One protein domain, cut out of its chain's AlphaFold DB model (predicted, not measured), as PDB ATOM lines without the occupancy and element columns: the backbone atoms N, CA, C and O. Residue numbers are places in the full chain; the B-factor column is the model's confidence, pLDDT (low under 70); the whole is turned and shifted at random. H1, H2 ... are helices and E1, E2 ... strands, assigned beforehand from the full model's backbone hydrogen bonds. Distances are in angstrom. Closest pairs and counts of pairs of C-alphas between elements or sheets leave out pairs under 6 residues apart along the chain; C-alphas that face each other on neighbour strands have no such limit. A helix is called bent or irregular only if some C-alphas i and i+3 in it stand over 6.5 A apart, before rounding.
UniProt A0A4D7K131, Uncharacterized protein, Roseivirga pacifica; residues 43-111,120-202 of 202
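This is residues 43 to 111 and 120 to 202 of the 202 residues of an uncharacterized protein of Roseivirga pacifica (UniProt A0A4D7K131). A long hairpin of two helices, H1 and H2, sticks out like an arm from a sandwich of two strongly twisted sheets, the sheets meeting at an angle and only partly face to face. The first residues of H1 sit at the sandwich, and the hairpin makes much of the length. The printed part has 152 residues, with two named helices followed by seven named strands, H1 H2 E1 E2 E3 E4 E5 E6 E7, and its class is mixed, helices and strands. One sheet has the order E1 E7 E6 E3 and is mixed; the other, E2 E5 E4, is antiparallel. The whole is only just compact, close to loose, with a radius of gyration of the C-alphas of 17.8 A, and is elongated, spanning 58 by 34 by 28 A.

H1, residues 45 to 72, begins at C-alpha 45 (12.848, -7.022, -28.193) and is 40.8 A long. H2, residues 76 to 102, is 40.9 A long and ends at C-alpha 102 (6.981, -14.878, -35.064); it is irregular, but only just, with C-alphas 77 and 80 6.9 A apart. The strands are E1, residues 122 to 124, E2, 127 to 133, E3, 139 to 144, E4, 152 to 159, E5, 165 to 172, E6, 176 to 186, 29.6 A long, and E7, 191 to 201, 29.8 A long. E7 bends by 59 degrees at residue 198 and ends at C-alpha 201 (21.716, 6.449, -23.214).

H1 and H2 form a helical hairpin and touch, closest at the C-alphas of Leu 67 and Ala 78, 5.9 A, at a shallow tilt of 22 degrees, opposite ways. Every O i to N i+4 pair is within hydrogen-bond range in H1, and 21 of 23 in H2. H1 only grazes the sheet E1 E7 E6 E3, with residues 45 to 55, and the sheet E2 E5 E4, with residues 45 to 48; H2 is on neither. Residues 43 to 44 pair, parallel, with residues 130 to 131 of E2. E1 is parallel to E7, with N 124 and O 200 2.8 A apart. The hairpin E6 and E7 has N 182 and O 195 at 3.0 A, and E6 is antiparallel to E3, with N 181 and O 142 at 2.7 A. In the other sheet, E2 and E5 are antiparallel, with N 168 and O 130 at 2.8 A, and the hairpin E4 and E5 has N 155 and O 169 at 2.8 A. The sheets are a sandwich, two sheets face to face, their facing parts 10.6 A centre to centre and their best planes 39 degrees apart.

The two C-alphas farthest apart are those of Gly 74 and Glu 161, 60.0 A. Residues 112 to 119 are not printed, and C-alphas 111 and 120 are 10.2 A apart across this cut, in the link from H2 to E1. Of the links that are printed whole, E3 to E4 is short and the others are tight. Mean pLDDT of the printed part is 89.7; residues 103 to 111 and residue 120 are under 70.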
ATOM      1  N   THR A  43      10.902   0.226 -26.779       87.56
ATOM      2  CA  THR A  43      11.628  -0.553 -27.795       87.56
ATOM      3  C   THR A  43      11.252  -2.025 -27.701       87.56
ATOM      4  O   THR A  43      11.325  -2.638 -26.638       87.56
ATOM      5  N   TYR A  44      10.916  -2.626 -28.842       87.75
ATOM      6  CA  TYR A  44      10.551  -4.036 -28.908       87.75
ATOM      7  C   TYR A  44      11.766  -4.958 -29.004       87.75
ATOM      8  O   TYR A  44      12.628  -4.772 -29.859       87.75
ATOM      9  N   GLU A  45      11.780  -6.020 -28.207       90.62
ATOM     10  CA  GLU A  45      12.848  -7.022 -28.193       90.62
ATOM     11  C   GLU A  45      13.068  -7.674 -29.559       90.62
ATOM     12  O   GLU A  45      14.207  -7.808 -30.002       90.62
ATOM     13  N   TRP A  46      11.991  -8.033 -30.265       86.81
ATOM     14  CA  TRP A  46      12.100  -8.675 -31.575       86.81
ATOM     15  C   TRP A  46      12.842  -7.794 -32.583       86.81
ATOM     16  O   TRP A  46      13.588  -8.308 -33.416       86.81
ATOM     17  N   PHE A  47      12.669  -6.473 -32.476       86.12
ATOM     18  CA  PHE A  47      13.351  -5.502 -33.319       86.12
ATOM     19  C   PHE A  47      14.838  -5.452 -32.968       86.12
ATOM     20  O   PHE A  47      15.675  -5.496 -33.864       86.12
ATOM     21  N   ILE A  48      15.181  -5.447 -31.677       89.50
ATOM     22  CA  ILE A  48      16.575  -5.512 -31.207       89.50
ATOM     23  C   ILE A  48      17.255  -6.786 -31.731       89.50
ATOM     24  O   ILE A  48      18.363  -6.723 -32.263       89.50
ATOM     25  N   HIS A  49      16.576  -7.933 -31.646       91.00
ATOM     26  CA  HIS A  49      17.109  -9.207 -32.124       91.00
ATOM     27  C   HIS A  49      17.298  -9.228 -33.650       91.00
ATOM     28  O   HIS A  49      18.325  -9.696 -34.139       91.00
ATOM     29  N   GLU A  50      16.340  -8.692 -34.411       88.38
ATOM     30  CA  GLU A  50      16.463  -8.535 -35.863       88.38
ATOM     31  C   GLU A  50      17.646  -7.626 -36.233       88.38
ATOM     32  O   GLU A  50      18.414  -7.956 -37.139       88.38
ATOM     33  N   GLN A  51      17.827  -6.499 -35.537       87.12
ATOM     34  CA  GLN A  51      18.976  -5.616 -35.754       87.12
ATOM     35  C   GLN A  51      20.297  -6.342 -35.476       87.12
ATOM     36  O   GLN A  51      21.203  -6.289 -36.306       87.12
ATOM     37  N   PHE A  52      20.391  -7.076 -34.363       91.69
ATOM     38  CA  PHE A  52      21.565  -7.887 -34.038       91.69
ATOM     39  C   PHE A  52      21.913  -8.870 -35.166       91.69
ATOM     40  O   PHE A  52      23.043  -8.872 -35.654       91.69
ATOM     41  N   LEU A  53      20.940  -9.661 -35.629       92.69
ATOM     42  CA  LEU A  53      21.165 -10.660 -36.678       92.69
ATOM     43  C   LEU A  53      21.579 -10.022 -38.014       92.69
ATOM     44  O   LEU A  53      22.447 -10.548 -38.710       92.69
ATOM     45  N   ASN A  54      20.993  -8.877 -38.376       90.56
ATOM     46  CA  ASN A  54      21.379  -8.146 -39.586       90.56
ATOM     47  C   ASN A  54      22.812  -7.600 -39.505       90.56
ATOM     48  O   ASN A  54      23.556  -7.693 -40.484       90.56
ATOM     49  N   ASN A  55      23.215  -7.063 -38.352       88.50
ATOM     50  CA  ASN A  55      24.575  -6.566 -38.137       88.50
ATOM     51  C   ASN A  55      25.592  -7.716 -38.181       88.50
ATOM     52  O   ASN A  55      26.653  -7.591 -38.796       88.50
ATOM     53  N   GLU A  56      25.245  -8.862 -37.593       91.94
ATOM     54  CA  GLU A  56      26.093 -10.049 -37.624       91.94
ATOM     55  C   GLU A  56      26.252 -10.590 -39.048       91.94
ATOM     56  O   GLU A  56      27.370 -10.853 -39.490       91.94
ATOM     57  N   LEU A  57      25.168 -10.657 -39.828       93.81
ATOM     58  CA  LEU A  57      25.251 -11.011 -41.245       93.81
ATOM     59  C   LEU A  57      26.126 -10.047 -42.037       93.81
ATOM     60  O   LEU A  57      26.926 -10.494 -42.858       93.81
ATOM     61  N   TYR A  58      26.006  -8.741 -41.799       92.12
ATOM     62  CA  TYR A  58      26.859  -7.752 -42.451       92.12
ATOM     63  C   TYR A  58      28.344  -8.029 -42.165       92.12
ATOM     64  O   TYR A  58      29.137  -8.168 -43.099       92.12
ATOM     65  N   ARG A  59      28.704  -8.215 -40.887       92.88
ATOM     66  CA  ARG A  59      30.073  -8.537 -40.449       92.88
ATOM     67  C   ARG A  59      30.588  -9.833 -41.078       92.88
ATOM     68  O   ARG A  59      31.731  -9.895 -41.534       92.88
ATOM     69  N   LEU A  60      29.754 -10.870 -41.116       96.50
ATOM     70  CA  LEU A  60      30.112 -12.159 -41.703       96.50
ATOM     71  C   LEU A  60      30.307 -12.067 -43.219       96.50
ATOM     72  O   LEU A  60      31.229 -12.685 -43.744       96.50
ATOM     73  N   ARG A  61      29.504 -11.268 -43.928       96.75
ATOM     74  CA  ARG A  61      29.657 -11.045 -45.376       96.75
ATOM     75  C   ARG A  61      30.914 -10.241 -45.712       96.75
ATOM     76  O   ARG A  61      31.579 -10.548 -46.700       96.75
ATOM     77  N   GLU A  62      31.283  -9.257 -44.891       96.25
ATOM     78  CA  GLU A  62      32.579  -8.574 -45.024       96.25
ATOM     79  C   GLU A  62      33.744  -9.548 -44.821       96.25
ATOM     80  O   GLU A  62      34.687  -9.564 -45.614       96.25
ATOM     81  N   LYS A  63      33.654 -10.405 -43.798       97.12
ATOM     82  CA  LYS A  63      34.650 -11.445 -43.525       97.12
ATOM     83  C   LYS A  63      34.747 -12.463 -44.667       97.12
ATOM     84  O   LYS A  63      35.850 -12.798 -45.087       97.12
ATOM     85  N   GLU A  64      33.616 -12.919 -45.203       98.12
ATOM     86  CA  GLU A  64      33.554 -13.810 -46.367       98.12
ATOM     87  C   GLU A  64      34.308 -13.202 -47.559       98.12
ATOM     88  O   GLU A  64      35.155 -13.866 -48.158       98.12
ATOM     89  N   ALA A  65      34.065 -11.924 -47.869       97.81
ATOM     90  CA  ALA A  65      34.746 -11.228 -48.959       97.81
ATOM     91  C   ALA A  65      36.268 -11.127 -48.745       97.81
ATOM     92  O   ALA A  65      37.032 -11.354 -49.684       97.81
ATOM     93  N   GLN A  66      36.713 -10.837 -47.518       98.00
ATOM     94  CA  GLN A  66      38.138 -10.780 -47.167       98.00
ATOM     95  C   GLN A  66      38.822 -12.146 -47.316       98.00
ATOM     96  O   GLN A  66      39.883 -12.246 -47.927       98.00
ATOM     97  N   LEU A  67      38.198 -13.214 -46.813       98.06
ATOM     98  CA  LEU A  67      38.737 -14.574 -46.909       98.06
ATOM     99  C   LEU A  67      38.844 -15.042 -48.364       98.06
ATOM    100  O   LEU A  67      39.828 -15.680 -48.738       98.06
ATOM    101  N   MET A  68      37.868 -14.687 -49.203       97.88
ATOM    102  CA  MET A  68      37.926 -14.953 -50.642       97.88
ATOM    103  C   MET A  68      39.130 -14.261 -51.300       97.88
ATOM    104  O   MET A  68      39.855 -14.903 -52.060       97.88
ATOM    105  N   GLU A  69      39.399 -12.995 -50.968       97.94
ATOM    106  CA  GLU A  69      40.579 -12.266 -51.459       97.94
ATOM    107  C   GLU A  69      41.896 -12.910 -50.983       97.94
ATOM    108  O   GLU A  69      42.853 -13.033 -51.752       97.94
ATOM    109  N   GLU A  70      41.971 -13.366 -49.732       97.69
ATOM    110  CA  GLU A  70      43.148 -14.075 -49.218       97.69
ATOM    111  C   GLU A  70      43.432 -15.377 -49.979       97.69
ATOM    112  O   GLU A  70      44.587 -15.664 -50.319       97.69
ATOM    113  N   ILE A  71      42.385 -16.148 -50.284       97.81
ATOM    114  CA  ILE A  71      42.485 -17.393 -51.054       97.81
ATOM    115  C   ILE A  71      42.958 -17.097 -52.481       97.81
ATOM    116  O   ILE A  71      43.859 -17.775 -52.978       97.81
ATOM    117  N   GLU A  72      42.418 -16.059 -53.126       97.00
ATOM    118  CA  GLU A  72      42.866 -15.612 -54.452       97.00
ATOM    119  C   GLU A  72      44.345 -15.189 -54.456       97.00
ATOM    120  O   GLU A  72      45.066 -15.441 -55.427       97.00
ATOM    121  N   ASN A  73      44.828 -14.626 -53.345       97.75
ATOM    122  CA  ASN A  73      46.231 -14.273 -53.126       97.75
ATOM    123  C   ASN A  73      47.123 -15.461 -52.704       97.75
ATOM    124  O   ASN A  73      48.321 -15.284 -52.463       97.75
ATOM    125  N   GLY A  74      46.576 -16.680 -52.656       97.56
ATOM    126  CA  GLY A  74      47.313 -17.922 -52.416       97.56
ATOM    127  C   GLY A  74      47.369 -18.377 -50.957       97.56
ATOM    128  O   GLY A  74      48.129 -19.299 -50.648       97.56
ATOM    129  N   ASN A  75      46.593 -17.773 -50.052       97.25
ATOM    130  CA  ASN A  75      46.466 -18.252 -48.676       97.25
ATOM    131  C   ASN A  75      45.402 -19.358 -48.570       97.25
ATOM    132  O   ASN A  75      44.291 -19.138 -48.097       97.25
ATOM    133  N   GLU A  76      45.746 -20.585 -48.962       96.00
ATOM    134  CA  GLU A  76      44.831 -21.737 -48.848       96.00
ATOM    135  C   GLU A  76      44.432 -22.061 -47.393       96.00
ATOM    136  O   GLU A  76      43.423 -22.725 -47.161       96.00
ATOM    137  N   ASN A  77      45.174 -21.561 -46.395       96.25
ATOM    138  CA  ASN A  77      44.823 -21.760 -44.986       96.25
ATOM    139  C   ASN A  77      43.562 -20.986 -44.564       96.25
ATOM    140  O   ASN A  77      43.042 -21.263 -43.488       96.25
ATOM    141  N   ALA A  78      43.072 -20.047 -45.383       97.12
ATOM    142  CA  ALA A  78      41.827 -19.318 -45.141       97.12
ATOM    143  C   ALA A  78      40.564 -20.138 -45.490       97.12
ATOM    144  O   ALA A  78      39.470 -19.786 -45.055       97.12
ATOM    145  N   ILE A  79      40.691 -21.254 -46.225       97.81
ATOM    146  CA  ILE A  79      39.545 -22.076 -46.663       97.81
ATOM    147  C   ILE A  79      38.683 -22.579 -45.488       97.81
ATOM    148  O   ILE A  79      37.470 -22.385 -45.543       97.81
ATOM    149  N   PRO A  80      39.238 -23.167 -44.408       98.19
ATOM    150  CA  PRO A  80      38.413 -23.637 -43.294       98.19
ATOM    151  C   PRO A  80      37.654 -22.505 -42.592       98.19
ATOM    152  O   PRO A  80      36.544 -22.702 -42.105       98.19
ATOM    153  N   GLU A  81      38.244 -21.308 -42.536       97.88
ATOM    154  CA  GLU A  81      37.594 -20.141 -41.944       97.88
ATOM    155  C   GLU A  81      36.479 -19.594 -42.845       97.88
ATOM    156  O   GLU A  81      35.453 -19.135 -42.338       97.88
ATOM    157  N   LEU A  82      36.637 -19.695 -44.169       98.19
ATOM    158  CA  LEU A  82      35.586 -19.371 -45.132       98.19
ATOM    159  C   LEU A  82      34.392 -20.318 -44.980       98.19
ATOM    160  O   LEU A  82      33.263 -19.847 -44.883       98.19
ATOM    161  N   GLU A  83      34.638 -21.630 -44.908       98.19
ATOM    162  CA  GLU A  83      33.583 -22.634 -44.717       98.19
ATOM    163  C   GLU A  83      32.802 -22.376 -43.418       98.19
ATOM    164  O   GLU A  83      31.575 -22.304 -43.444       98.19
ATOM    165  N   ALA A  84      33.499 -22.124 -42.304       98.19
ATOM    166  CA  ALA A  84      32.859 -21.774 -41.035       98.19
ATOM    167  C   ALA A  84      32.042 -20.472 -41.125       98.19
ATOM    168  O   ALA A  84      30.913 -20.409 -40.642       98.19
ATOM    169  N   THR A  85      32.576 -19.443 -41.792       98.25
ATOM    170  CA  THR A  85      31.870 -18.164 -41.993       98.25
ATOM    171  C   THR A  85      30.584 -18.366 -42.806       98.25
ATOM    172  O   THR A  85      29.549 -17.790 -42.483       98.25
ATOM    173  N   GLN A  86      30.610 -19.219 -43.832       98.12
ATOM    174  CA  GLN A  86      29.434 -19.540 -44.646       98.12
ATOM    175  C   GLN A  86      28.373 -20.334 -43.874       98.12
ATOM    176  O   GLN A  86      27.177 -20.096 -44.057       98.12
ATOM    177  N   GLU A  87      28.787 -21.243 -42.988       98.19
ATOM    178  CA  GLU A  87      27.873 -21.938 -42.078       98.19
ATOM    179  C   GLU A  87      27.192 -20.962 -41.104       98.19
ATOM    180  O   GLU A  87      25.973 -21.027 -40.924       98.19
ATOM    181  N   GLU A  88      27.944 -20.017 -40.530       97.50
ATOM    182  CA  GLU A  88      27.403 -18.976 -39.645       97.50
ATOM    183  C   GLU A  88      26.424 -18.045 -40.377       97.50
ATOM    184  O   GLU A  88      25.372 -17.706 -39.828       97.50
ATOM    185  N   ILE A  89      26.714 -17.675 -41.627       97.69
ATOM    186  CA  ILE A  89      25.800 -16.898 -42.477       97.69
ATOM    187  C   ILE A  89      24.477 -17.643 -42.662       97.69
ATOM    188  O   ILE A  89      23.415 -17.093 -42.374       97.69
ATOM    189  N   ALA A  90      24.530 -18.904 -43.098       97.44
ATOM    190  CA  ALA A  90      23.329 -19.698 -43.341       97.44
ATOM    191  C   ALA A  90      22.497 -19.893 -42.059       97.44
ATOM    192  O   ALA A  90      21.263 -19.933 -42.102       97.44
ATOM    193  N   LEU A  91      23.163 -20.001 -40.907       95.62
ATOM    194  CA  LEU A  91      22.504 -20.094 -39.610       95.62
ATOM    195  C   LEU A  91      21.782 -18.791 -39.234       95.62
ATOM    196  O   LEU A  91      20.615 -18.841 -38.844       95.62
ATOM    197  N   ASN A  92      22.440 -17.639 -39.385       94.81
ATOM    198  CA  ASN A  92      21.849 -16.333 -39.082       94.81
ATOM    199  C   ASN A  92      20.691 -15.985 -40.033       94.81
ATOM    200  O   ASN A  92      19.670 -15.471 -39.581       94.81
ATOM    201  N   GLU A  93      20.790 -16.336 -41.320       94.94
ATOM    202  CA  GLU A  93      19.684 -16.202 -42.282       94.94
ATOM    203  C   GLU A  93      18.455 -17.010 -41.828       94.94
ATOM    204  O   GLU A  93      17.340 -16.490 -41.779       94.94
ATOM    205  N   LYS A  94      18.655 -18.253 -41.373       93.50
ATOM    206  CA  LYS A  94      17.576 -19.082 -40.813       93.50
ATOM    207  C   LYS A  94      16.973 -18.484 -39.535       93.50
ATOM    208  O   LYS A  94      15.776 -18.635 -39.287       93.50
ATOM    209  N   TYR A  95      17.791 -17.858 -38.690       93.25
ATOM    210  CA  TYR A  95      17.312 -17.201 -37.474       93.25
ATOM    211  C   TYR A  95      16.472 -15.963 -37.789       93.25
ATOM    212  O   TYR A  95      15.418 -15.796 -37.175       93.25
ATOM    213  N   LEU A  96      16.872 -15.157 -38.777       91.19
ATOM    214  CA  LEU A  96      16.069 -14.032 -39.265       91.19
ATOM    215  C   LEU A  96      14.717 -14.492 -39.805       91.19
ATOM    216  O   LEU A  96      13.693 -13.929 -39.422       91.19
ATOM    217  N   ASP A  97      14.692 -15.550 -40.620       89.81
ATOM    218  CA  ASP A  97      13.443 -16.115 -41.141       89.81
ATOM    219  C   ASP A  97      12.493 -16.540 -40.009       89.81
ATOM    220  O   ASP A  97      11.286 -16.303 -40.072       89.81
ATOM    221  N   TYR A  98      13.027 -17.151 -38.945       88.06
ATOM    222  CA  TYR A  98      12.229 -17.530 -37.777       88.06
ATOM    223  C   TYR A  98      11.671 -16.306 -37.041       88.06
ATOM    224  O   TYR A  98      10.488 -16.290 -36.697       88.06
ATOM    225  N   VAL A  99      12.502 -15.284 -36.811       85.38
ATOM    226  CA  VAL A  99      12.081 -14.036 -36.158       85.38
ATOM    227  C   VAL A  99      10.970 -13.366 -36.971       85.38
ATOM    228  O   VAL A  99       9.921 -13.055 -36.411       85.38
ATOM    229  N   ALA A 100      11.119 -13.269 -38.295       82.25
ATOM    230  CA  ALA A 100      10.124 -12.681 -39.193       82.25
ATOM    231  C   ALA A 100       8.758 -13.396 -39.170       82.25
ATOM    232  O   ALA A 100       7.725 -12.759 -39.360       82.25
ATOM    233  N   LEU A 101       8.729 -14.712 -38.931       78.88
ATOM    234  CA  LEU A 101       7.487 -15.494 -38.842       78.88
ATOM    235  C   LEU A 101       6.767 -15.362 -37.493       78.88
ATOM    236  O   LEU A 101       5.582 -15.686 -37.408       78.88
ATOM    237  N   LYS A 102       7.485 -14.959 -36.442       73.00
ATOM    238  CA  LYS A 102       6.981 -14.878 -35.064       73.00
ATOM    239  C   LYS A 102       6.546 -13.478 -34.646       73.00
ATOM    240  O   LYS A 102       5.909 -13.335 -33.608       73.00
ATOM    241  N   ILE A 103       6.859 -12.467 -35.446       68.56
ATOM    242  CA  ILE A 103       6.421 -11.095 -35.214       68.56
ATOM    243  C   ILE A 103       4.983 -10.954 -35.736       68.56
ATOM    244  O   ILE A 103       4.745 -10.991 -36.945       68.56
ATOM    245  N   ASP A 104       4.017 -10.810 -34.823       60.75
ATOM    246  CA  ASP A 104       2.664 -10.333 -35.159       60.75
ATOM    247  C   ASP A 104       2.780  -8.926 -35.792       60.75
ATOM    248  O   ASP A 104       3.780  -8.252 -35.537       60.75
ATOM    249  N   PRO A 105       1.843  -8.436 -36.634       54.41
ATOM    250  CA  PRO A 105       2.021  -7.211 -37.414       54.41
ATOM    251  C   PRO A 105       1.876  -5.959 -36.536       54.41
ATOM    252  O   PRO A 105       0.946  -5.165 -36.688       54.41
ATOM    253  N   LEU A 106       2.806  -5.777 -35.609       58.84
ATOM    254  CA  LEU A 106       3.003  -4.546 -34.879       58.84
ATOM    255  C   LEU A 106       3.634  -3.524 -35.827       58.84
ATOM    256  O   LEU A 106       4.463  -3.879 -36.674       58.84
ATOM    257  N   PRO A 107       3.242  -2.244 -35.726       57.97
ATOM    258  CA  PRO A 107       3.958  -1.204 -36.434       57.97
ATOM    259  C   PRO A 107       5.425  -1.265 -35.983       57.97
ATOM    260  O   PRO A 107       5.681  -1.300 -34.778       57.97
ATOM    261  N   PRO A 108       6.390  -1.306 -36.919       55.75
ATOM    262  CA  PRO A 108       7.788  -1.250 -36.533       55.75
ATOM    263  C   PRO A 108       8.008   0.033 -35.725       55.75
ATOM    264  O   PRO A 108       7.390   1.061 -36.049       55.75
ATOM    265  N   PRO A 109       8.874   0.002 -34.697       56.56
ATOM    266  CA  PRO A 109       9.244   1.221 -34.001       56.56
ATOM    267  C   PRO A 109       9.750   2.244 -35.031       56.56
ATOM    268  O   PRO A 109      10.258   1.856 -36.097       56.56
ATOM    269  N   PRO A 110       9.572   3.556 -34.781       52.50
ATOM    270  CA  PRO A 110      10.122   4.574 -35.661       52.50
ATOM    271  C   PRO A 110      11.597   4.255 -35.890       52.50
ATOM    272  O   PRO A 110      12.341   4.017 -34.940       52.50
ATOM    273  N   LYS A 111      11.993   4.170 -37.167       49.16
ATOM    274  CA  LYS A 111      13.363   3.802 -37.520       49.16
ATOM    275  C   LYS A 111      14.320   4.727 -36.761       49.16
ATOM    276  O   LYS A 111      14.121   5.945 -36.847       49.16
ATOM    277  N   CYS A 120      23.826   0.799 -36.098       69.12
ATOM    278  CA  CYS A 120      23.163   1.922 -35.442       69.12
ATOM    279  C   CYS A 120      23.052   1.628 -33.947       69.12
ATOM    280  O   CYS A 120      22.411   0.629 -33.599       69.12
ATOM    281  N   PRO A 121      23.607   2.473 -33.068       77.06
ATOM    282  CA  PRO A 121      23.239   2.392 -31.673       77.06
ATOM    283  C   PRO A 121      21.734   2.628 -31.538       77.06
ATOM    284  O   PRO A 121      21.160   3.468 -32.239       77.06
ATOM    285  N   ILE A 122      21.092   1.876 -30.649       80.75
ATOM    286  CA  ILE A 122      19.717   2.173 -30.255       80.75
ATOM    287  C   ILE A 122      19.766   3.342 -29.273       80.75
ATOM    288  O   ILE A 122      20.468   3.270 -28.264       80.75
ATOM    289  N   ASP A 123      19.022   4.405 -29.569       82.75
ATOM    290  CA  ASP A 123      18.800   5.487 -28.616       82.75
ATOM    291  C   ASP A 123      17.851   4.991 -27.519       82.75
ATOM    292  O   ASP A 123      16.704   4.617 -27.777       82.75
ATOM    293  N   VAL A 124      18.361   4.973 -26.296       83.31
ATOM    294  CA  VAL A 124      17.665   4.596 -25.069       83.31
ATOM    295  C   VAL A 124      17.638   5.843 -24.188       83.31
ATOM    296  O   VAL A 124      18.611   6.593 -24.152       83.31
ATOM    297  N   LEU A 125      16.529   6.119 -23.507       85.31
ATOM    298  CA  LEU A 125      16.515   7.192 -22.509       85.31
ATOM    299  C   LEU A 125      16.974   6.678 -21.143       85.31
ATOM    300  O   LEU A 125      16.958   5.474 -20.891       85.31
ATOM    301  N   ILE A 126      17.340   7.589 -20.239       87.50
ATOM    302  CA  ILE A 126      17.599   7.256 -18.825       87.50
ATOM    303  C   ILE A 126      16.489   6.371 -18.238       87.50
ATOM    304  O   ILE A 126      16.790   5.434 -17.506       87.50
ATOM    305  N   GLU A 127      15.231   6.649 -18.577       90.62
ATOM    306  CA  GLU A 127      14.078   5.800 -18.274       90.62
ATOM    307  C   GLU A 127      13.500   5.265 -19.590       90.62
ATOM    308  O   GLU A 127      13.042   6.043 -20.433       90.62
ATOM    309  N   HIS A 128      13.540   3.947 -19.789       89.50
ATOM    310  CA  HIS A 128      13.166   3.319 -21.061       89.50
ATOM    311  C   HIS A 128      12.400   2.019 -20.849       89.50
ATOM    312  O   HIS A 128      12.698   1.255 -19.932       89.50
ATOM    313  N   VAL A 129      11.436   1.731 -21.723       91.25
ATOM    314  CA  VAL A 129      10.665   0.485 -21.684       91.25
ATOM    315  C   VAL A 129      11.165  -0.466 -22.765       91.25
ATOM    316  O   VAL A 129      11.125  -0.161 -23.958       91.25
ATOM    317  N   PHE A 130      11.612  -1.649 -22.353       91.88
ATOM    318  CA  PHE A 130      11.826  -2.773 -23.261       91.88
ATOM    319  C   PHE A 130      10.603  -3.680 -23.246       91.88
ATOM    320  O   PHE A 130      10.155  -4.098 -22.181       91.88
ATOM    321  N   SER A 131      10.082  -4.014 -24.421       90.75
ATOM    322  CA  SER A 131       8.852  -4.797 -24.541       90.75
ATOM    323  C   SER A 131       9.106  -6.108 -25.260       90.75
ATOM    324  O   SER A 131       9.640  -6.140 -26.370       90.75
ATOM    325  N   ALA A 132       8.699  -7.199 -24.625       89.38
ATOM    326  CA  ALA A 132       8.850  -8.557 -25.119       89.38
ATOM    327  C   ALA A 132       7.491  -9.239 -25.252       89.38
ATOM    328  O   ALA A 132       6.543  -8.911 -24.536       89.38
ATOM    329  N   THR A 133       7.390 -10.218 -26.147       84.75
ATOM    330  CA  THR A 133       6.187 -11.053 -26.235       84.75
ATOM    331  C   THR A 133       6.245 -12.155 -25.183       84.75
ATOM    332  O   THR A 133       7.283 -12.800 -25.048       84.75
ATOM    333  N   GLU A 134       5.134 -12.442 -24.505       77.06
ATOM    334  CA  GLU A 134       5.056 -13.479 -23.463       77.06
ATOM    335  C   GLU A 134       5.486 -14.868 -23.983       77.06
ATOM    336  O   GLU A 134       6.101 -15.649 -23.258       77.06
ATOM    337  N   GLU A 135       5.252 -15.163 -25.270       76.69
ATOM    338  CA  GLU A 135       5.664 -16.427 -25.905       76.69
ATOM    339  C   GLU A 135       7.180 -16.682 -25.869       76.69
ATOM    340  O   GLU A 135       7.614 -17.828 -25.996       76.69
ATOM    341  N   GLN A 136       7.994 -15.636 -25.703       75.44
ATOM    342  CA  GLN A 136       9.454 -15.750 -25.624       75.44
ATOM    343  C   GLN A 136       9.938 -16.209 -24.241       75.44
ATOM    344  O   GLN A 136      11.115 -16.540 -24.085       75.44
ATOM    345  N   GLY A 137       9.037 -16.285 -23.259       80.81
ATOM    346  CA  GLY A 137       9.367 -16.622 -21.882       80.81
ATOM    347  C   GLY A 137      10.105 -15.491 -21.172       80.81
ATOM    348  O   GLY A 137       9.927 -14.314 -21.475       80.81
ATOM    349  N   GLU A 138      10.920 -15.856 -20.185       85.94
ATOM    350  CA  GLU A 138      11.702 -14.893 -19.414       85.94
ATOM    351  C   GLU A 138      12.831 -14.302 -20.271       85.94
ATOM    352  O   GLU A 138      13.662 -15.031 -20.820       85.94
ATOM    353  N   ILE A 139      12.851 -12.971 -20.369       93.00
ATOM    354  CA  ILE A 139      13.918 -12.196 -21.005       93.00
ATOM    355  C   ILE A 139      14.601 -11.335 -19.949       93.00
ATOM    356  O   ILE A 139      13.945 -10.738 -19.095       93.00
ATOM    357  N   SER A 140      15.927 -11.264 -20.024       94.38
ATOM    358  CA  SER A 140      16.748 -10.380 -19.205       94.38
ATOM    359  C   SER A 140      17.371  -9.289 -20.069       94.38
ATOM    360  O   SER A 140      17.958  -9.583 -21.113       94.38
ATOM    361  N   PHE A 141      17.263  -8.044 -19.608       95.38
ATOM    362  CA  PHE A 141      17.885  -6.868 -20.210       95.38
ATOM    363  C   PHE A 141      18.920  -6.288 -19.243       95.38
ATOM    364  O   PHE A 141      18.636  -6.080 -18.063       95.38
ATOM    365  N   SER A 142      20.120  -5.995 -19.738       95.81
ATOM    366  CA  SER A 142      21.161  -5.305 -18.972       95.81
ATOM    367  C   SER A 142      21.945  -4.375 -19.882       95.81
ATOM    368  O   SER A 142      22.418  -4.804 -20.929       95.81
ATOM    369  N   ILE A 143      22.109  -3.111 -19.492       96.19
ATOM    370  CA  ILE A 143      23.016  -2.186 -20.174       96.19
ATOM    371  C   ILE A 143      24.322  -2.123 -19.385       96.19
ATOM    372  O   ILE A 143      24.308  -1.916 -18.168       96.19
ATOM    373  N   VAL A 144      25.448  -2.323 -20.071       96.81
ATOM    374  CA  VAL A 144      26.780  -2.397 -19.463       96.81
ATOM    375  C   VAL A 144      27.771  -1.425 -20.099       96.81
ATOM    376  O   VAL A 144      27.671  -1.089 -21.280       96.81
ATOM    377  N   ASN A 145      28.764  -1.008 -19.316       95.44
ATOM    378  CA  ASN A 145      29.928  -0.267 -19.801       95.44
ATOM    379  C   ASN A 145      31.012  -1.193 -20.397       95.44
ATOM    380  O   ASN A 145      30.874  -2.418 -20.426       95.44
ATOM    381  N   ASN A 146      32.127  -0.602 -20.842       93.88
ATOM    382  CA  ASN A 146      33.274  -1.329 -21.408       93.88
ATOM    383  C   ASN A 146      33.958  -2.292 -20.419       93.88
ATOM    384  O   ASN A 146      34.631  -3.227 -20.848       93.88
ATOM    385  N   ASP A 147      33.780  -2.075 -19.115       95.12
ATOM    386  CA  ASP A 147      34.277  -2.945 -18.047       95.12
ATOM    387  C   ASP A 147      33.256  -4.041 -17.671       95.12
ATOM    388  O   ASP A 147      33.477  -4.816 -16.739       95.12
ATOM    389  N   ASN A 148      32.154  -4.150 -18.429       93.44
ATOM    390  CA  ASN A 148      31.054  -5.087 -18.217       93.44
ATOM    391  C   ASN A 148      30.310  -4.872 -16.882       93.44
ATOM    392  O   ASN A 148      29.729  -5.805 -16.321       93.44
ATOM    393  N   GLU A 149      30.330  -3.643 -16.367       95.94
ATOM    394  CA  GLU A 149      29.578  -3.225 -15.188       95.94
ATOM    395  C   GLU A 149      28.215  -2.665 -15.611       95.94
ATOM    396  O   GLU A 149      28.129  -1.897 -16.572       95.94
ATOM    397  N   SER A 150      27.153  -3.039 -14.891       95.44
ATOM    398  CA  SER A 150      25.800  -2.540 -15.166       95.44
ATOM    399  C   SER A 150      25.704  -1.045 -14.867       95.44
ATOM    400  O   SER A 150      26.087  -0.607 -13.781       95.44
ATOM    401  N   ILE A 151      25.145  -0.276 -15.802       96.12
ATOM    402  CA  ILE A 151      24.937   1.180 -15.672       96.12
ATOM    403  C   ILE A 151      23.492   1.542 -15.307       96.12
ATOM    404  O   ILE A 151      23.051   2.676 -15.462       96.12
ATOM    405  N   GLY A 152      22.746   0.561 -14.811       93.88
ATOM    406  CA  GLY A 152      21.335   0.666 -14.467       93.88
ATOM    407  C   GLY A 152      20.744  -0.695 -14.128       93.88
ATOM    408  O   GLY A 152      21.467  -1.697 -14.064       93.88
ATOM    409  N   GLU A 153      19.434  -0.741 -13.933       95.69
ATOM    410  CA  GLU A 153      18.705  -1.973 -13.635       95.69
ATOM    411  C   GLU A 153      17.258  -1.923 -14.135       95.69
ATOM    412  O   GLU A 153      16.708  -0.856 -14.405       95.69
ATOM    413  N   VAL A 154      16.644  -3.101 -14.263       94.44
ATOM    414  CA  VAL A 154      15.198  -3.214 -14.474       94.44
ATOM    415  C   VAL A 154      14.508  -2.927 -13.141       94.44
ATOM    416  O   VAL A 154      14.668  -3.697 -12.191       94.44
ATOM    417  N   THR A 155      13.758  -1.830 -13.062       94.19
ATOM    418  CA  THR A 155      13.081  -1.380 -11.836       94.19
ATOM    419  C   THR A 155      11.652  -1.895 -11.721       94.19
ATOM    420  O   THR A 155      11.135  -2.012 -10.607       94.19
ATOM    421  N   ASP A 156      11.019  -2.257 -12.841       93.12
ATOM    422  CA  ASP A 156       9.678  -2.843 -12.855       93.12
ATOM    423  C   ASP A 156       9.468  -3.797 -14.041       93.12
ATOM    424  O   ASP A 156      10.060  -3.629 -15.109       93.12
ATOM    425  N   VAL A 157       8.585  -4.780 -13.850       92.38
ATOM    426  CA  VAL A 157       8.120  -5.710 -14.889       92.38
ATOM    427  C   VAL A 157       6.603  -5.794 -14.807       92.38
ATOM    428  O   VAL A 157       6.053  -6.189 -13.779       92.38
ATOM    429  N   TYR A 158       5.916  -5.423 -15.884       90.88
ATOM    430  CA  TYR A 158       4.458  -5.318 -15.892       90.88
ATOM    431  C   TYR A 158       3.850  -5.745 -17.230       90.88
ATOM    432  O   TYR A 158       4.477  -5.655 -18.281       90.88
ATOM    433  N   GLU A 159       2.609  -6.228 -17.188       87.38
ATOM    434  CA  GLU A 159       1.837  -6.556 -18.391       87.38
ATOM    435  C   GLU A 159       1.430  -5.270 -19.120       87.38
ATOM    436  O   GLU A 159       1.031  -4.284 -18.493       87.38
ATOM    437  N   SER A 160       1.523  -5.274 -20.449       84.56
ATOM    438  CA  SER A 160       1.033  -4.160 -21.264       84.56
ATOM    439  C   SER A 160      -0.497  -4.225 -21.438       84.56
ATOM    440  O   SER A 160      -1.126  -5.222 -21.094       84.56
ATOM    441  N   GLU A 161      -1.115  -3.207 -22.055       82.06
ATOM    442  CA  GLU A 161      -2.533  -3.298 -22.465       82.06
ATOM    443  C   GLU A 161      -2.818  -4.472 -23.425       82.06
ATOM    444  O   GLU A 161      -3.926  -5.010 -23.450       82.06
ATOM    445  N   ASP A 162      -1.819  -4.865 -24.216       81.38
ATOM    446  CA  ASP A 162      -1.834  -6.108 -24.979       81.38
ATOM    447  C   ASP A 162      -1.414  -7.258 -24.045       81.38
ATOM    448  O   ASP A 162      -0.273  -7.256 -23.559       81.38
ATOM    449  N   PRO A 163      -2.306  -8.235 -23.795       77.75
ATOM    450  CA  PRO A 163      -2.062  -9.313 -22.842       77.75
ATOM    451  C   PRO A 163      -0.932 -10.253 -23.266       77.75
ATOM    452  O   PRO A 163      -0.484 -11.043 -22.450       77.75
ATOM    453  N   TYR A 164      -0.468 -10.188 -24.516       81.94
ATOM    454  CA  TYR A 164       0.630 -11.018 -25.007       81.94
ATOM    455  C   TYR A 164       1.999 -10.354 -24.854       81.94
ATOM    456  O   TYR A 164       2.980 -10.841 -25.426       81.94
ATOM    457  N   ARG A 165       2.094  -9.236 -24.119       86.44
ATOM    458  CA  ARG A 165       3.344  -8.488 -23.952       86.44
ATOM    459  C   ARG A 165       3.669  -8.200 -22.495       86.44
ATOM    460  O   ARG A 165       2.810  -7.810 -21.702       86.44
ATOM    461  N   ILE A 166       4.958  -8.301 -22.207       90.25
ATOM    462  CA  ILE A 166       5.573  -7.958 -20.932       90.25
ATOM    463  C   ILE A 166       6.512  -6.776 -21.173       90.25
ATOM    464  O   ILE A 166       7.358  -6.814 -22.069       90.25
ATOM    465  N   ASN A 167       6.355  -5.737 -20.361       91.75
ATOM    466  CA  ASN A 167       7.165  -4.531 -20.375       91.75
ATOM    467  C   ASN A 167       8.167  -4.559 -19.219       91.75
ATOM    468  O   ASN A 167       7.816  -4.893 -18.087       91.75
ATOM    469  N   TYR A 168       9.396  -4.153 -19.512       93.50
ATOM    470  CA  TYR A 168      10.517  -4.055 -18.590       93.50
ATOM    471  C   TYR A 168      10.930  -2.588 -18.517       93.50
ATOM    472  O   TYR A 168      11.466  -2.048 -19.486       93.50
ATOM    473  N   LEU A 169      10.660  -1.933 -17.387       93.94
ATOM    474  CA  LEU A 169      11.116  -0.567 -17.145       93.94
ATOM    475  C   LEU A 169      12.579  -0.611 -16.718       93.94
ATOM    476  O   LEU A 169      12.903  -1.205 -15.691       93.94
ATOM    477  N   TYR A 170      13.451  -0.008 -17.515       93.81
ATOM    478  CA  TYR A 170      14.872   0.106 -17.234       93.81
ATOM    479  C   TYR A 170      15.215   1.539 -16.840       93.81
ATOM    480  O   TYR A 170      14.876   2.478 -17.560       93.81
ATOM    481  N   GLU A 171      15.930   1.688 -15.726       94.50
ATOM    482  CA  GLU A 171      16.455   2.972 -15.268       94.50
ATOM    483  C   GLU A 171      17.984   2.945 -15.268       94.50
ATOM    484  O   GLU A 171      18.624   2.112 -14.618       94.50
ATOM    485  N   SER A 172      18.574   3.882 -16.003       93.31
ATOM    486  CA  SER A 172      20.009   4.107 -16.044       93.31
ATOM    487  C   SER A 172      20.450   5.157 -15.025       93.31
ATOM    488  O   SER A 172      19.734   6.098 -14.698       93.31
ATOM    489  N   ASN A 173      21.680   5.021 -14.535       93.50
ATOM    490  CA  ASN A 173      22.337   6.017 -13.695       93.50
ATOM    491  C   ASN A 173      23.408   6.836 -14.439       93.50
ATOM    492  O   ASN A 173      24.100   7.632 -13.800       93.50
ATOM    493  N   SER A 174      23.579   6.618 -15.749       93.88
ATOM    494  CA  SER A 174      24.657   7.199 -16.556       93.88
ATOM    495  C   SER A 174      24.207   7.472 -17.995       93.88
ATOM    496  O   SER A 174      23.498   6.677 -18.590       93.88
ATOM    497  N   GLU A 175      24.692   8.562 -18.587       94.69
ATOM    498  CA  GLU A 175      24.515   8.867 -20.015       94.69
ATOM    499  C   GLU A 175      25.779   8.491 -20.803       94.69
ATOM    500  O   GLU A 175      26.893   8.536 -20.265       94.69
ATOM    501  N   GLY A 176      25.624   8.154 -22.086       93.19
ATOM    502  CA  GLY A 176      26.741   7.847 -22.983       93.19
ATOM    503  C   GLY A 176      26.552   6.598 -23.843       93.19
ATOM    504  O   GLY A 176      25.452   6.078 -23.991       93.19
ATOM    505  N   GLU A 177      27.652   6.140 -24.441       94.00
ATOM    506  CA  GLU A 177      27.698   4.936 -25.276       94.00
ATOM    507  C   GLU A 177      27.922   3.688 -24.413       94.00
ATOM    508  O   GLU A 177      28.883   3.614 -23.642       94.00
ATOM    509  N   PHE A 178      27.048   2.699 -24.576       95.38
ATOM    510  CA  PHE A 178      27.038   1.461 -23.803       95.38
ATOM    511  C   PHE A 178      26.665   0.258 -24.677       95.38
ATOM    512  O   PHE A 178      26.380   0.387 -25.870       95.38
ATOM    513  N   THR A 179      26.631  -0.924 -24.064       95.19
ATOM    514  CA  THR A 179      26.176  -2.162 -24.703       95.19
ATOM    515  C   THR A 179      24.929  -2.675 -24.003       95.19
ATOM    516  O   THR A 179      24.968  -2.960 -22.807       95.19
ATOM    517  N   LEU A 180      23.836  -2.851 -24.744       95.19
ATOM    518  CA  LEU A 180      22.677  -3.603 -24.273       95.19
ATOM    519  C   LEU A 180      22.923  -5.095 -24.496       95.19
ATOM    520  O   LEU A 180      23.173  -5.525 -25.621       95.19
ATOM    521  N   LYS A 181      22.803  -5.878 -23.426       96.62
ATOM    522  CA  LYS A 181      22.765  -7.336 -23.438       96.62
ATOM    523  C   LYS A 181      21.336  -7.811 -23.263       96.62
ATOM    524  O   LYS A 181      20.652  -7.388 -22.329       96.62
ATOM    525  N   VAL A 182      20.927  -8.725 -24.131       95.88
ATOM    526  CA  VAL A 182      19.633  -9.396 -24.041       95.88
ATOM    527  C   VAL A 182      19.869 -10.890 -23.933       95.88
ATOM    528  O   VAL A 182      20.505 -11.484 -24.806       95.88
ATOM    529  N   THR A 183      19.350 -11.498 -22.870       96.00
ATOM    530  CA  THR A 183      19.417 -12.944 -22.639       96.00
ATOM    531  C   THR A 183      18.015 -13.533 -22.677       96.00
ATOM    532  O   THR A 183      17.130 -13.051 -21.969       96.00
ATOM    533  N   LYS A 184      17.804 -14.569 -23.495       94.12
ATOM    534  CA  LYS A 184      16.510 -15.261 -23.625       94.12
ATOM    535  C   LYS A 184      16.664 -16.697 -24.105       94.12
ATOM    536  O   LYS A 184      17.666 -17.047 -24.730       94.12
ATOM    537  N   PHE A 185      15.629 -17.513 -23.921       92.25
ATOM    538  CA  PHE A 185      15.512 -18.772 -24.656       92.25
ATOM    539  C   PHE A 185      15.205 -18.503 -26.135       92.25
ATOM    540  O   PHE A 185      14.331 -17.706 -26.470       92.25
ATOM    541  N   PHE A 186      15.901 -19.192 -27.038       91.12
ATOM    542  CA  PHE A 186      15.667 -19.079 -28.472       91.12
ATOM    543  C   PHE A 186      15.569 -20.465 -29.108       91.12
ATOM    544  O   PHE A 186      16.558 -21.184 -29.258       91.12
ATOM    545  N   GLU A 187      14.347 -20.839 -29.494       90.25
ATOM    546  CA  GLU A 187      14.017 -22.174 -30.005       90.25
ATOM    547  C   GLU A 187      14.933 -22.633 -31.156       90.25
ATOM    548  O   GLU A 187      15.424 -23.763 -31.081       90.25
ATOM    549  N   PRO A 188      15.255 -21.805 -32.175       90.06
ATOM    550  CA  PRO A 188      16.154 -22.222 -33.252       90.06
ATOM    551  C   PRO A 188      17.571 -22.582 -32.792       90.06
ATOM    552  O   PRO A 188      18.199 -23.435 -33.420       90.06
ATOM    553  N   ALA A 189      18.053 -21.964 -31.709       90.06
ATOM    554  CA  ALA A 189      19.341 -22.279 -31.092       90.06
ATOM    555  C   ALA A 189      19.256 -23.466 -30.114       90.06
ATOM    556  O   ALA A 189      20.282 -23.982 -29.676       90.06
ATOM    557  N   GLY A 190      18.046 -23.923 -29.773       90.81
ATOM    558  CA  GLY A 190      17.816 -25.041 -28.859       90.81
ATOM    559  C   GLY A 190      18.189 -24.749 -27.402       90.81
ATOM    560  O   GLY A 190      18.383 -25.690 -26.631       90.81
ATOM    561  N   GLY A 191      18.310 -23.476 -27.020       91.88
ATOM    562  CA  GLY A 191      18.798 -23.078 -25.704       91.88
ATOM    563  C   GLY A 191      18.727 -21.576 -25.453       91.88
ATOM    564  O   GLY A 191      18.140 -20.820 -26.227       91.88
ATOM    565  N   GLU A 192      19.324 -21.164 -24.338       94.19
ATOM    566  CA  GLU A 192      19.506 -19.756 -24.000       94.19
ATOM    567  C   GLU A 192      20.573 -19.125 -24.899       94.19
ATOM    568  O   GLU A 192      21.634 -19.709 -25.131       94.19
ATOM    569  N   ILE A 193      20.281 -17.927 -25.395       94.06
ATOM    570  CA  ILE A 193      21.220 -17.078 -26.119       94.06
ATOM    571  C   ILE A 193      21.396 -15.773 -25.355       94.06
ATOM    572  O   ILE A 193      20.473 -15.296 -24.700       94.06
ATOM    573  N   THR A 194      22.582 -15.187 -25.470       96.06
ATOM    574  CA  THR A 194      22.830 -13.794 -25.101       96.06
ATOM    575  C   THR A 194      23.390 -13.092 -26.317       96.06
ATOM    576  O   THR A 194      24.341 -13.590 -26.921       96.06
ATOM    577  N   TYR A 195      22.800 -11.963 -26.677       93.81
ATOM    578  CA  TYR A 195      23.285 -11.135 -27.768       93.81
ATOM    579  C   TYR A 195      23.426  -9.686 -27.313       93.81
ATOM    580  O   TYR A 195      22.839  -9.265 -26.313       93.81
ATOM    581  N   GLU A 196      24.269  -8.949 -28.028       93.69
ATOM    582  CA  GLU A 196      24.739  -7.629 -27.624       93.69
ATOM    583  C   GLU A 196      24.549  -6.635 -28.767       93.69
ATOM    584  O   GLU A 196      24.832  -6.951 -29.924       93.69
ATOM    585  N   ILE A 197      24.083  -5.430 -28.447       91.19
ATOM    586  CA  ILE A 197      23.947  -4.338 -29.414       91.19
ATOM    587  C   ILE A 197      24.437  -3.024 -28.790       91.19
ATOM    588  O   ILE A 197      24.214  -2.800 -27.595       91.19
ATOM    589  N   PRO A 198      25.109  -2.144 -29.555       91.31
ATOM    590  CA  PRO A 198      25.432  -0.812 -29.067       91.31
ATOM    591  C   PRO A 198      24.159  -0.013 -28.769       91.31
ATOM    592  O   PRO A 198      23.170  -0.083 -29.503       91.31
ATOM    593  N   VAL A 199      24.208   0.786 -27.708       91.12
ATOM    594  CA  VAL A 199      23.153   1.730 -27.331       91.12
ATOM    595  C   VAL A 199      23.756   3.067 -26.922       91.12
ATOM    596  O   VAL A 199      24.882   3.123 -26.427       91.12
ATOM    597  N   ILE A 200      23.004   4.144 -27.120       91.12
ATOM    598  CA  ILE A 200      23.309   5.456 -26.549       91.12
ATOM    599  C   ILE A 200      22.223   5.756 -25.525       91.12
ATOM    600  O   ILE A 200      21.045   5.765 -25.872       91.12
ATOM    601  N   VAL A 201      22.621   6.001 -24.277       92.12
ATOM    602  CA  VAL A 201      21.716   6.449 -23.214       92.12
ATOM    603  C   VAL A 201      21.740   7.975 -23.146       92.12
ATOM    604  O   VAL A 201      22.816   8.552 -22.953       92.12
ATOM    605  N   ASN A 202      20.570   8.606 -23.311       87.81
ATOM    606  CA  ASN A 202      20.365  10.063 -23.311       87.81
ATOM    607  C   ASN A 202      19.360  10.542 -22.254       87.81
ATOM    608  O   ASN A 202      18.489   9.745 -21.832       87.81
TER     609      ASN A 202